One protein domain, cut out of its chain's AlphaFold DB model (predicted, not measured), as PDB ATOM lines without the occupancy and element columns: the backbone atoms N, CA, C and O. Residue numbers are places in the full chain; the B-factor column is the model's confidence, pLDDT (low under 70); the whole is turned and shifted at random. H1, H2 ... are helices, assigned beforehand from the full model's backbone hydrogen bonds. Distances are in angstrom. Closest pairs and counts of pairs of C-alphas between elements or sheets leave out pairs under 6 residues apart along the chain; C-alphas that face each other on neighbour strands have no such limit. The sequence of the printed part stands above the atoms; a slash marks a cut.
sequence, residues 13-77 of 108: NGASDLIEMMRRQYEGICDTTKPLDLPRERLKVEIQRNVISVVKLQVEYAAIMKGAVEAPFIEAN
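Overview. This is residues 13 to 77 of the 108 residues of an uncharacterized protein of Variovorax sp. SRS16 (UniProt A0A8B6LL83). One long helix, H2, runs along most of the length of this slender model, and a shorter helix, H1, runs back beside part of it in the opposite direction, with few contacts between the two. The loop that joins them sticks out at one end with residues 30 to 35, of which 30 belongs to H1, and a tail without a named element, residues 66 to 77, follows H2 at the other end. The printed part has 65 residues with two named helices, H1 then H2 along the chain, and no named strand; the class is all helix. The whole is extended, with a radius of gyration of the C-alphas of 17.5 A and spans of 60 by 21 by 14 A.

Along the chain. Find C-alpha 38 at (-7.160, -2.528, 25.128); from there H2, residues 38 to 65, runs 40.8 A to C-alpha 65 at (-31.939, 22.615, 45.592). Go back to C-alpha 15 at (-28.429, 5.663, 37.011), where H1, residues 15 to 30, begins; its first and last C-alphas are 22.7 A apart.

Arrangement. Set H1 beside H2 and you find them close but not clearly touching, with 2 pairs of C-alphas within 8 A. The closest C-alphas are those of Ala 15 and Val 55, 7.7 A apart. The helices run opposite ways at a shallow tilt of 18 degrees, and their centres are 13.9 A apart. In both H1 and H2, every O i to N i+4 pair is within hydrogen-bond range.

Size, cuts and confidence. Look at Thr 33 and Asn 77 for the two C-alphas farthest apart, 61.2 A. The printed part has no cut, and the link from H1 to H2, 7 residues, is short. In the B-factor column the mean pLDDT of the printed part is 78.4; residues 13 to 15 and 68 to 77 are under 70.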
ATOM      1  N   ASN A  13     -32.032   7.573  30.942       57.81
ATOM      2  CA  ASN A  13     -33.243   7.731  31.747       57.81
ATOM      3  C   ASN A  13     -32.968   7.513  33.251       57.81
ATOM      4  O   ASN A  13     -33.888   7.555  34.065       57.81
ATOM      5  N   GLY A  14     -31.703   7.325  33.649       65.75
ATOM      6  CA  GLY A  14     -31.262   7.336  35.040       65.75
ATOM      7  C   GLY A  14     -29.981   6.538  35.290       65.75
ATOM      8  O   GLY A  14     -29.361   5.993  34.377       65.75
ATOM      9  N   ALA A  15     -29.598   6.429  36.566       68.38
ATOM     10  CA  ALA A  15     -28.429   5.663  37.011       68.38
ATOM     11  C   ALA A  15     -28.509   4.160  36.663       68.38
ATOM     12  O   ALA A  15     -27.477   3.514  36.500       68.38
ATOM     13  N   SER A  16     -29.719   3.610  36.513       74.94
ATOM     14  CA  SER A  16     -29.936   2.203  36.148       74.94
ATOM     15  C   SER A  16     -29.423   1.876  34.744       74.94
ATOM     16  O   SER A  16     -28.779   0.848  34.552       74.94
ATOM     17  N   ASP A  17     -29.641   2.769  33.776       79.38
ATOM     18  CA  ASP A  17     -29.196   2.565  32.391       79.38
ATOM     19  C   ASP A  17     -27.668   2.592  32.292       79.38
ATOM     20  O   ASP A  17     -27.060   1.817  31.552       79.38
ATOM     21  N   LEU A  18     -27.032   3.453  33.095       77.81
ATOM     22  CA  LEU A  18     -25.579   3.520  33.209       77.81
ATOM     23  C   LEU A  18     -25.006   2.214  33.777       77.81
ATOM     24  O   LEU A  18     -24.036   1.687  33.236       77.81
ATOM     25  N   ILE A  19     -25.622   1.672  34.831       81.50
ATOM     26  CA  ILE A  19     -25.214   0.402  35.449       81.50
ATOM     27  C   ILE A  19     -25.338  -0.753  34.449       81.50
ATOM     28  O   ILE A  19     -24.407  -1.548  34.313       81.50
ATOM     29  N   GLU A  20     -26.452  -0.828  33.725       85.75
ATOM     30  CA  GLU A  20     -26.699  -1.870  32.726       85.75
ATOM     31  C   GLU A  20     -25.693  -1.793  31.565       85.75
ATOM     32  O   GLU A  20     -25.121  -2.806  31.150       85.75
ATOM     33  N   MET A  21     -25.387  -0.584  31.084       83.88
ATOM     34  CA  MET A  21     -24.354  -0.369  30.070       83.88
ATOM     35  C   MET A  21     -22.966  -0.809  30.562       83.88
ATOM     36  O   MET A  21     -22.237  -1.475  29.823       83.88
ATOM     37  N   MET A  22     -22.589  -0.456  31.797       82.88
ATOM     38  CA  MET A  22     -21.297  -0.847  32.375       82.88
ATOM     39  C   MET A  22     -21.198  -2.364  32.576       82.88
ATOM     40  O   MET A  22     -20.154  -2.947  32.286       82.88
ATOM     41  N   ARG A  23     -22.288  -3.017  32.999       86.31
ATOM     42  CA  ARG A  23     -22.350  -4.477  33.157       86.31
ATOM     43  C   ARG A  23     -22.096  -5.201  31.836       86.31
ATOM     44  O   ARG A  23     -21.218  -6.055  31.780       86.31
ATOM     45  N   ARG A  24     -22.794  -4.822  30.762       86.06
ATOM     46  CA  ARG A  24     -22.621  -5.441  29.432       86.06
ATOM     47  C   ARG A  24     -21.197  -5.315  28.903       86.06
ATOM     48  O   ARG A  24     -20.691  -6.217  28.240       86.06
ATOM     49  N   GLN A  25     -20.539  -4.191  29.179       79.88
ATOM     50  CA  GLN A  25     -19.143  -4.009  28.789       79.88
ATOM     51  C   GLN A  25     -18.199  -4.882  29.615       79.88
ATOM     52  O   GLN A  25     -17.292  -5.480  29.045       79.88
ATOM     53  N   TYR A  26     -18.436  -5.011  30.922       83.19
ATOM     54  CA  TYR A  26     -17.671  -5.922  31.772       83.19
ATOM     55  C   TYR A  26     -17.786  -7.375  31.292       83.19
ATOM     56  O   TYR A  26     -16.771  -8.039  31.107       83.19
ATOM     57  N   GLU A  27     -19.002  -7.837  30.992       86.12
ATOM     58  CA  GLU A  27     -19.242  -9.169  30.421       86.12
ATOM     59  C   GLU A  27     -18.493  -9.367  29.093       86.12
ATOM     60  O   GLU A  27     -17.914 -10.425  28.861       86.12
ATOM     61  N   GLY A  28     -18.431  -8.329  28.253       80.50
ATOM     62  CA  GLY A  28     -17.666  -8.348  27.006       80.50
ATOM     63  C   GLY A  28     -16.146  -8.422  27.195       80.50
ATOM     64  O   GLY A  28     -15.476  -9.049  26.382       80.50
ATOM     65  N   ILE A  29     -15.602  -7.817  28.257       79.06
ATOM     66  CA  ILE A  29     -14.166  -7.883  28.596       79.06
ATOM     67  C   ILE A  29     -13.811  -9.238  29.224       79.06
ATOM     68  O   ILE A  29     -12.711  -9.745  29.015       79.06
ATOM     69  N   CYS A  30     -14.730  -9.835  29.987       82.50
ATOM     70  CA  CYS A  30     -14.557 -11.165  30.573       82.50
ATOM     71  C   CYS A  30     -14.620 -12.299  29.541       82.50
ATOM     72  O   CYS A  30     -14.216 -13.422  29.848       82.50
ATOM     73  N   ASP A  31     -15.106 -12.028  28.330       83.69
ATOM     74  CA  ASP A  31     -15.133 -12.994  27.239       83.69
ATOM     75  C   ASP A  31     -13.733 -13.176  26.632       83.69
ATOM     76  O   ASP A  31     -13.328 -12.496  25.688       83.69
ATOM     77  N   THR A  32     -12.988 -14.148  27.161       79.56
ATOM     78  CA  THR A  32     -11.633 -14.488  26.699       79.56
ATOM     79  C   THR A  32     -11.599 -15.110  25.302       79.56
ATOM     80  O   THR A  32     -10.516 -15.378  24.786       79.56
ATOM     81  N   THR A  33     -12.756 -15.388  24.689       86.06
ATOM     82  CA  THR A  33     -12.827 -15.958  23.333       86.06
ATOM     83  C   THR A  33     -12.675 -14.899  22.244       86.06
ATOM     84  O   THR A  33     -12.401 -15.235  21.091       86.06
ATOM     85  N   LYS A  34     -12.820 -13.615  22.595       82.06
ATOM     86  CA  LYS A  34     -12.737 -12.491  21.662       82.06
ATOM     87  C   LYS A  34     -11.412 -11.742  21.816       82.06
ATOM     88  O   LYS A  34     -10.915 -11.586  22.931       82.06
ATOM     89  N   PRO A  35     -10.833 -11.233  20.713       81.94
ATOM     90  CA  PRO A  35      -9.661 -10.372  20.798       81.94
ATOM     91  C   PRO A  35     -10.020  -9.075  21.535       81.94
ATOM     92  O   PRO A  35     -10.944  -8.358  21.146       81.94
ATOM     93  N   LEU A  36      -9.279  -8.782  22.603       81.69
ATOM     94  CA  LEU A  36      -9.487  -7.610  23.447       81.69
ATOM     95  C   LEU A  36      -8.694  -6.408  22.914       81.69
ATOM     96  O   LEU A  36      -7.463  -6.389  22.958       81.69
ATOM     97  N   ASP A  37      -9.402  -5.378  22.457       86.06
ATOM     98  CA  ASP A  37      -8.814  -4.098  22.045       86.06
ATOM     99  C   ASP A  37      -8.640  -3.174  23.262       86.06
ATOM    100  O   ASP A  37      -9.528  -2.403  23.638       86.06
ATOM    101  N   LEU A  38      -7.475  -3.274  23.907       86.25
ATOM    102  CA  LEU A  38      -7.160  -2.528  25.128       86.25
ATOM    103  C   LEU A  38      -7.274  -0.996  24.976       86.25
ATOM    104  O   LEU A  38      -7.855  -0.377  25.872       86.25
ATOM    105  N   PRO A  39      -6.751  -0.348  23.912       89.12
ATOM    106  CA  PRO A  39      -6.959   1.085  23.685       89.12
ATOM    107  C   PRO A  39      -8.433   1.491  23.683       89.12
ATOM    108  O   PRO A  39      -8.817   2.453  24.352       89.12
ATOM    109  N   ARG A  40      -9.273   0.733  22.973       85.69
ATOM    110  CA  ARG A  40     -10.701   1.034  22.866       85.69
ATOM    111  C   ARG A  40     -11.430   0.848  24.192       85.69
ATOM    112  O   ARG A  40     -12.261   1.684  24.547       85.69
ATOM    113  N   GLU A  41     -11.120  -0.210  24.937       85.44
ATOM    114  CA  GLU A  41     -11.724  -0.438  26.254       85.44
ATOM    115  C   GLU A  41     -11.293   0.619  27.282       85.44
ATOM    116  O   GLU A  41     -12.118   1.095  28.061       85.44
ATOM    117  N   ARG A  42     -10.038   1.085  27.240       87.69
ATOM    118  CA  ARG A  42      -9.578   2.191  28.099       87.69
ATOM    119  C   ARG A  42     -10.361   3.476  27.853       87.69
ATOM    120  O   ARG A  42     -10.797   4.105  28.815       87.69
ATOM    121  N   LEU A  43     -10.584   3.829  26.586       87.62
ATOM    122  CA  LEU A  43     -11.363   5.015  26.227       87.62
ATOM    123  C   LEU A  43     -12.811   4.916  26.730       87.62
ATOM    124  O   LEU A  43     -13.351   5.883  27.263       87.62
ATOM    125  N   LYS A  44     -13.438   3.737  26.619       83.44
ATOM    126  CA  LYS A  44     -14.793   3.509  27.150       83.44
ATOM    127  C   LYS A  44     -14.859   3.731  28.661       83.44
ATOM    128  O   LYS A  44     -15.771   4.410  29.131       83.44
ATOM    129  N   VAL A  45     -13.881   3.216  29.408       86.12
ATOM    130  CA  VAL A  45     -13.794   3.409  30.865       86.12
ATOM    131  C   VAL A  45     -13.607   4.885  31.222       86.12
ATOM    132  O   VAL A  45     -14.198   5.371  32.185       86.12
ATOM    133  N   GLU A  46     -12.811   5.624  30.452       87.88
ATOM    134  CA  GLU A  46     -12.598   7.057  30.673       87.88
ATOM    135  C   GLU A  46     -13.879   7.872  30.453       87.88
ATOM    136  O   GLU A  46     -14.272   8.662  31.313       87.88
ATOM    137  N   ILE A  47     -14.595   7.606  29.358       85.62
ATOM    138  CA  ILE A  47     -15.897   8.228  29.083       85.62
ATOM    139  C   ILE A  47     -16.880   7.925  30.219       85.62
ATOM    140  O   ILE A  47     -17.564   8.824  30.706       85.62
ATOM    141  N   GLN A  48     -16.922   6.683  30.700       81.50
ATOM    142  CA  GLN A  48     -17.794   6.294  31.809       81.50
ATOM    143  C   GLN A  48     -17.469   7.019  33.109       81.50
ATOM    144  O   GLN A  48     -18.388   7.449  33.805       81.50
ATOM    145  N   ARG A  49     -16.185   7.191  33.442       86.62
ATOM    146  CA  ARG A  49     -15.781   7.976  34.617       86.62
ATOM    147  C   ARG A  49     -16.327   9.396  34.539       86.62
ATOM    148  O   ARG A  49     -16.861   9.886  35.531       86.62
ATOM    149  N   ASN A  50     -16.263  10.018  33.365       87.12
ATOM    150  CA  ASN A  50     -16.815  11.354  33.159       87.12
ATOM    151  C   ASN A  50     -18.340  11.373  33.324       87.12
ATOM    152  O   ASN A  50     -18.862  12.236  34.028       87.12
ATOM    153  N   VAL A  51     -19.053  10.393  32.759       84.88
ATOM    154  CA  VAL A  51     -20.513  10.284  32.917       84.88
ATOM    155  C   VAL A  51     -20.904  10.110  34.390       84.88
ATOM    156  O   VAL A  51     -21.792  10.812  34.868       84.88
ATOM    157  N   ILE A  52     -20.215   9.242  35.138       85.44
ATOM    158  CA  ILE A  52     -20.456   9.050  36.578       85.44
ATOM    159  C   ILE A  52     -20.256  10.363  37.343       85.44
ATOM    160  O   ILE A  52     -21.081  10.703  38.188       85.44
ATOM    161  N   SER A  53     -19.184  11.105  37.054       85.75
ATOM    162  CA  SER A  53     -18.913  12.392  37.703       85.75
ATOM    163  C   SER A  53     -20.028  13.408  37.451       85.75
ATOM    164  O   SER A  53     -20.477  14.063  38.387       85.75
ATOM    165  N   VAL A  54     -20.532  13.498  36.216       85.31
ATOM    166  CA  VAL A  54     -21.644  14.401  35.876       85.31
ATOM    167  C   VAL A  54     -22.925  14.010  36.612       85.31
ATOM    168  O   VAL A  54     -23.587  14.871  37.186       85.31
ATOM    169  N   VAL A  55     -23.264  12.719  36.653       83.81
ATOM    170  CA  VAL A  55     -24.466  12.245  37.361       83.81
ATOM    171  C   VAL A  55     -24.365  12.514  38.865       83.81
ATOM    172  O   VAL A  55     -25.341  12.950  39.470       83.81
ATOM    173  N   LYS A  56     -23.189  12.321  39.477       85.12
ATOM    174  CA  LYS A  56     -22.967  12.669  40.890       85.12
ATOM    175  C   LYS A  56     -23.215  14.151  41.156       85.12
ATOM    176  O   LYS A  56     -23.979  14.474  42.058       85.12
ATOM    177  N   LEU A  57     -22.658  15.027  40.318       84.31
ATOM    178  CA  LEU A  57     -22.885  16.470  40.421       84.31
ATOM    179  C   LEU A  57     -24.368  16.832  40.290       84.31
ATOM    180  O   LEU A  57     -24.855  17.686  41.022       84.31
ATOM    181  N   GLN A  58     -25.111  16.175  39.397       80.56
ATOM    182  CA  GLN A  58     -26.553  16.400  39.261       80.56
ATOM    183  C   GLN A  58     -27.328  15.981  40.517       80.56
ATOM    184  O   GLN A  58     -28.247  16.686  40.932       80.56
ATOM    185  N   VAL A  59     -26.959  14.855  41.135       84.06
ATOM    186  CA  VAL A  59     -27.570  14.389  42.388       84.06
ATOM    187  C   VAL A  59     -27.260  15.348  43.535       84.06
ATOM    188  O   VAL A  59     -28.170  15.730  44.268       84.06
ATOM    189  N   GLU A  60     -26.005  15.778  43.670       81.44
ATOM    190  CA  GLU A  60     -25.582  16.756  44.678       81.44
ATOM    191  C   GLU A  60     -26.295  18.098  44.487       81.44
ATOM    192  O   GLU A  60     -26.861  18.642  45.434       81.44
ATOM    193  N   TYR A  61     -26.370  18.591  43.250       80.38
ATOM    194  CA  TYR A  61     -27.119  19.798  42.913       80.38
ATOM    195  C   TYR A  61     -28.602  19.668  43.281       80.38
ATOM    196  O   TYR A  61     -29.170  20.561  43.908       80.38
ATOM    197  N   ALA A  62     -29.235  18.538  42.961       79.12
ATOM    198  CA  ALA A  62     -30.620  18.291  43.341       79.12
ATOM    199  C   ALA A  62     -30.809  18.229  44.868       79.12
ATOM    200  O   ALA A  62     -31.849  18.662  45.366       79.12
ATOM    201  N   ALA A  63     -29.828  17.715  45.615       77.25
ATOM    202  CA  ALA A  63     -29.853  17.701  47.076       77.25
ATOM    203  C   ALA A  63     -29.757  19.119  47.662       77.25
ATOM    204  O   ALA A  63     -30.527  19.452  48.565       77.25
ATOM    205  N   ILE A  64     -28.898  19.972  47.095       79.75
ATOM    206  CA  ILE A  64     -28.793  21.396  47.452       79.75
ATOM    207  C   ILE A  64     -30.111  22.124  47.172       79.75
ATOM    208  O   ILE A  64     -30.648  22.794  48.048       79.75
ATOM    209  N   MET A  65     -30.685  21.951  45.978       76.81
ATOM    210  CA  MET A  65     -31.939  22.615  45.592       76.81
ATOM    211  C   MET A  65     -33.134  22.186  46.454       76.81
ATOM    212  O   MET A  65     -34.089  22.943  46.609       76.81
ATOM    213  N   LYS A  66     -33.087  20.983  47.036       83.12
ATOM    214  CA  LYS A  66     -34.084  20.490  47.998       83.12
ATOM    215  C   LYS A  66     -33.815  20.945  49.439       83.12
ATOM    216  O   LYS A  66     -34.560  20.554  50.331       83.12
ATOM    217  N   GLY A  67     -32.757  21.724  49.675       76.19
ATOM    218  CA  GLY A  67     -32.342  22.172  51.005       76.19
ATOM    219  C   GLY A  67     -31.809  21.048  51.899       76.19
ATOM    220  O   GLY A  67     -31.720  21.226  53.108       76.19
ATOM    221  N   ALA A  68     -31.484  19.882  51.329       68.88
ATOM    222  CA  ALA A  68     -30.992  18.726  52.079       68.88
ATOM    223  C   ALA A  68     -29.480  18.798  52.355       68.88
ATOM    224  O   ALA A  68     -28.984  18.094  53.233       68.88
ATOM    225  N   VAL A  69     -28.750  19.622  51.597       64.38
ATOM    226  CA  VAL A  69     -27.305  19.845  51.730       64.38
ATOM    227  C   VAL A  69     -27.030  21.338  51.569       64.38
ATOM    228  O   VAL A  69     -27.521  21.959  50.628       64.38
ATOM    229  N   GLU A  70     -26.250  21.917  52.478       62.50
ATOM    230  CA  GLU A  70     -25.791  23.302  52.371       62.50
ATOM    231  C   GLU A  70     -24.740  23.396  51.254       62.50
ATOM    232  O   GLU A  70     -23.804  22.595  51.201       62.50
ATOM    233  N   ALA A  71     -24.918  24.322  50.308       58.59
ATOM    234  CA  ALA A  71     -23.996  24.457  49.186       58.59
ATOM    235  C   ALA A  71     -22.602  24.858  49.710       58.59
ATOM    236  O   ALA A  71     -22.481  25.929  50.305       58.59
ATOM    237  N   PRO A  72     -21.532  24.086  49.441       61.19
ATOM    238  CA  PRO A  72     -20.227  24.274  50.087       61.19
ATOM    239  C   PRO A  72     -19.483  25.572  49.712       61.19
ATOM    240  O   PRO A  72     -18.369  25.789  50.171       61.19
ATOM    241  N   PHE A  73     -20.072  26.439  48.883       54.53
ATOM    242  CA  PHE A  73     -19.450  27.684  48.408       54.53
ATOM    243  C   PHE A  73     -20.285  28.932  48.683       54.53
ATOM    244  O   PHE A  73     -19.840  30.034  48.368       54.53
ATOM    245  N   ILE A  74     -21.489  28.791  49.244       55.16
ATOM    246  CA  ILE A  74     -22.243  29.953  49.708       55.16
ATOM    247  C   ILE A  74     -21.919  30.090  51.190       55.16
ATOM    248  O   ILE A  74     -22.754  29.862  52.055       55.16
ATOM    249  N   GLU A  75     -20.680  30.492  51.486       54.72
ATOM    250  CA  GLU A  75     -20.508  31.348  52.651       54.72
ATOM    251  C   GLU A  75     -21.425  32.539  52.383       54.72
ATOM    252  O   GLU A  75     -21.159  33.361  51.499       54.72
ATOM    253  N   ALA A  76     -22.571  32.560  53.065       52.81
ATOM    254  CA  ALA A  76     -23.426  33.721  53.128       52.81
ATOM    255  C   ALA A  76     -22.522  34.870  53.558       52.81
ATOM    256  O   ALA A  76     -22.124  34.989  54.715       52.81
ATOM    257  N   ASN A  77     -22.132  35.695  52.592       49.31
ATOM    258  CA  ASN A  77     -21.397  36.915  52.840       49.31
ATOM    259  C   ASN A  77     -22.396  37.938  53.400       49.31
ATOM    260  O   ASN A  77     -22.573  39.019  52.854       49.31
TER     261      ASN A  77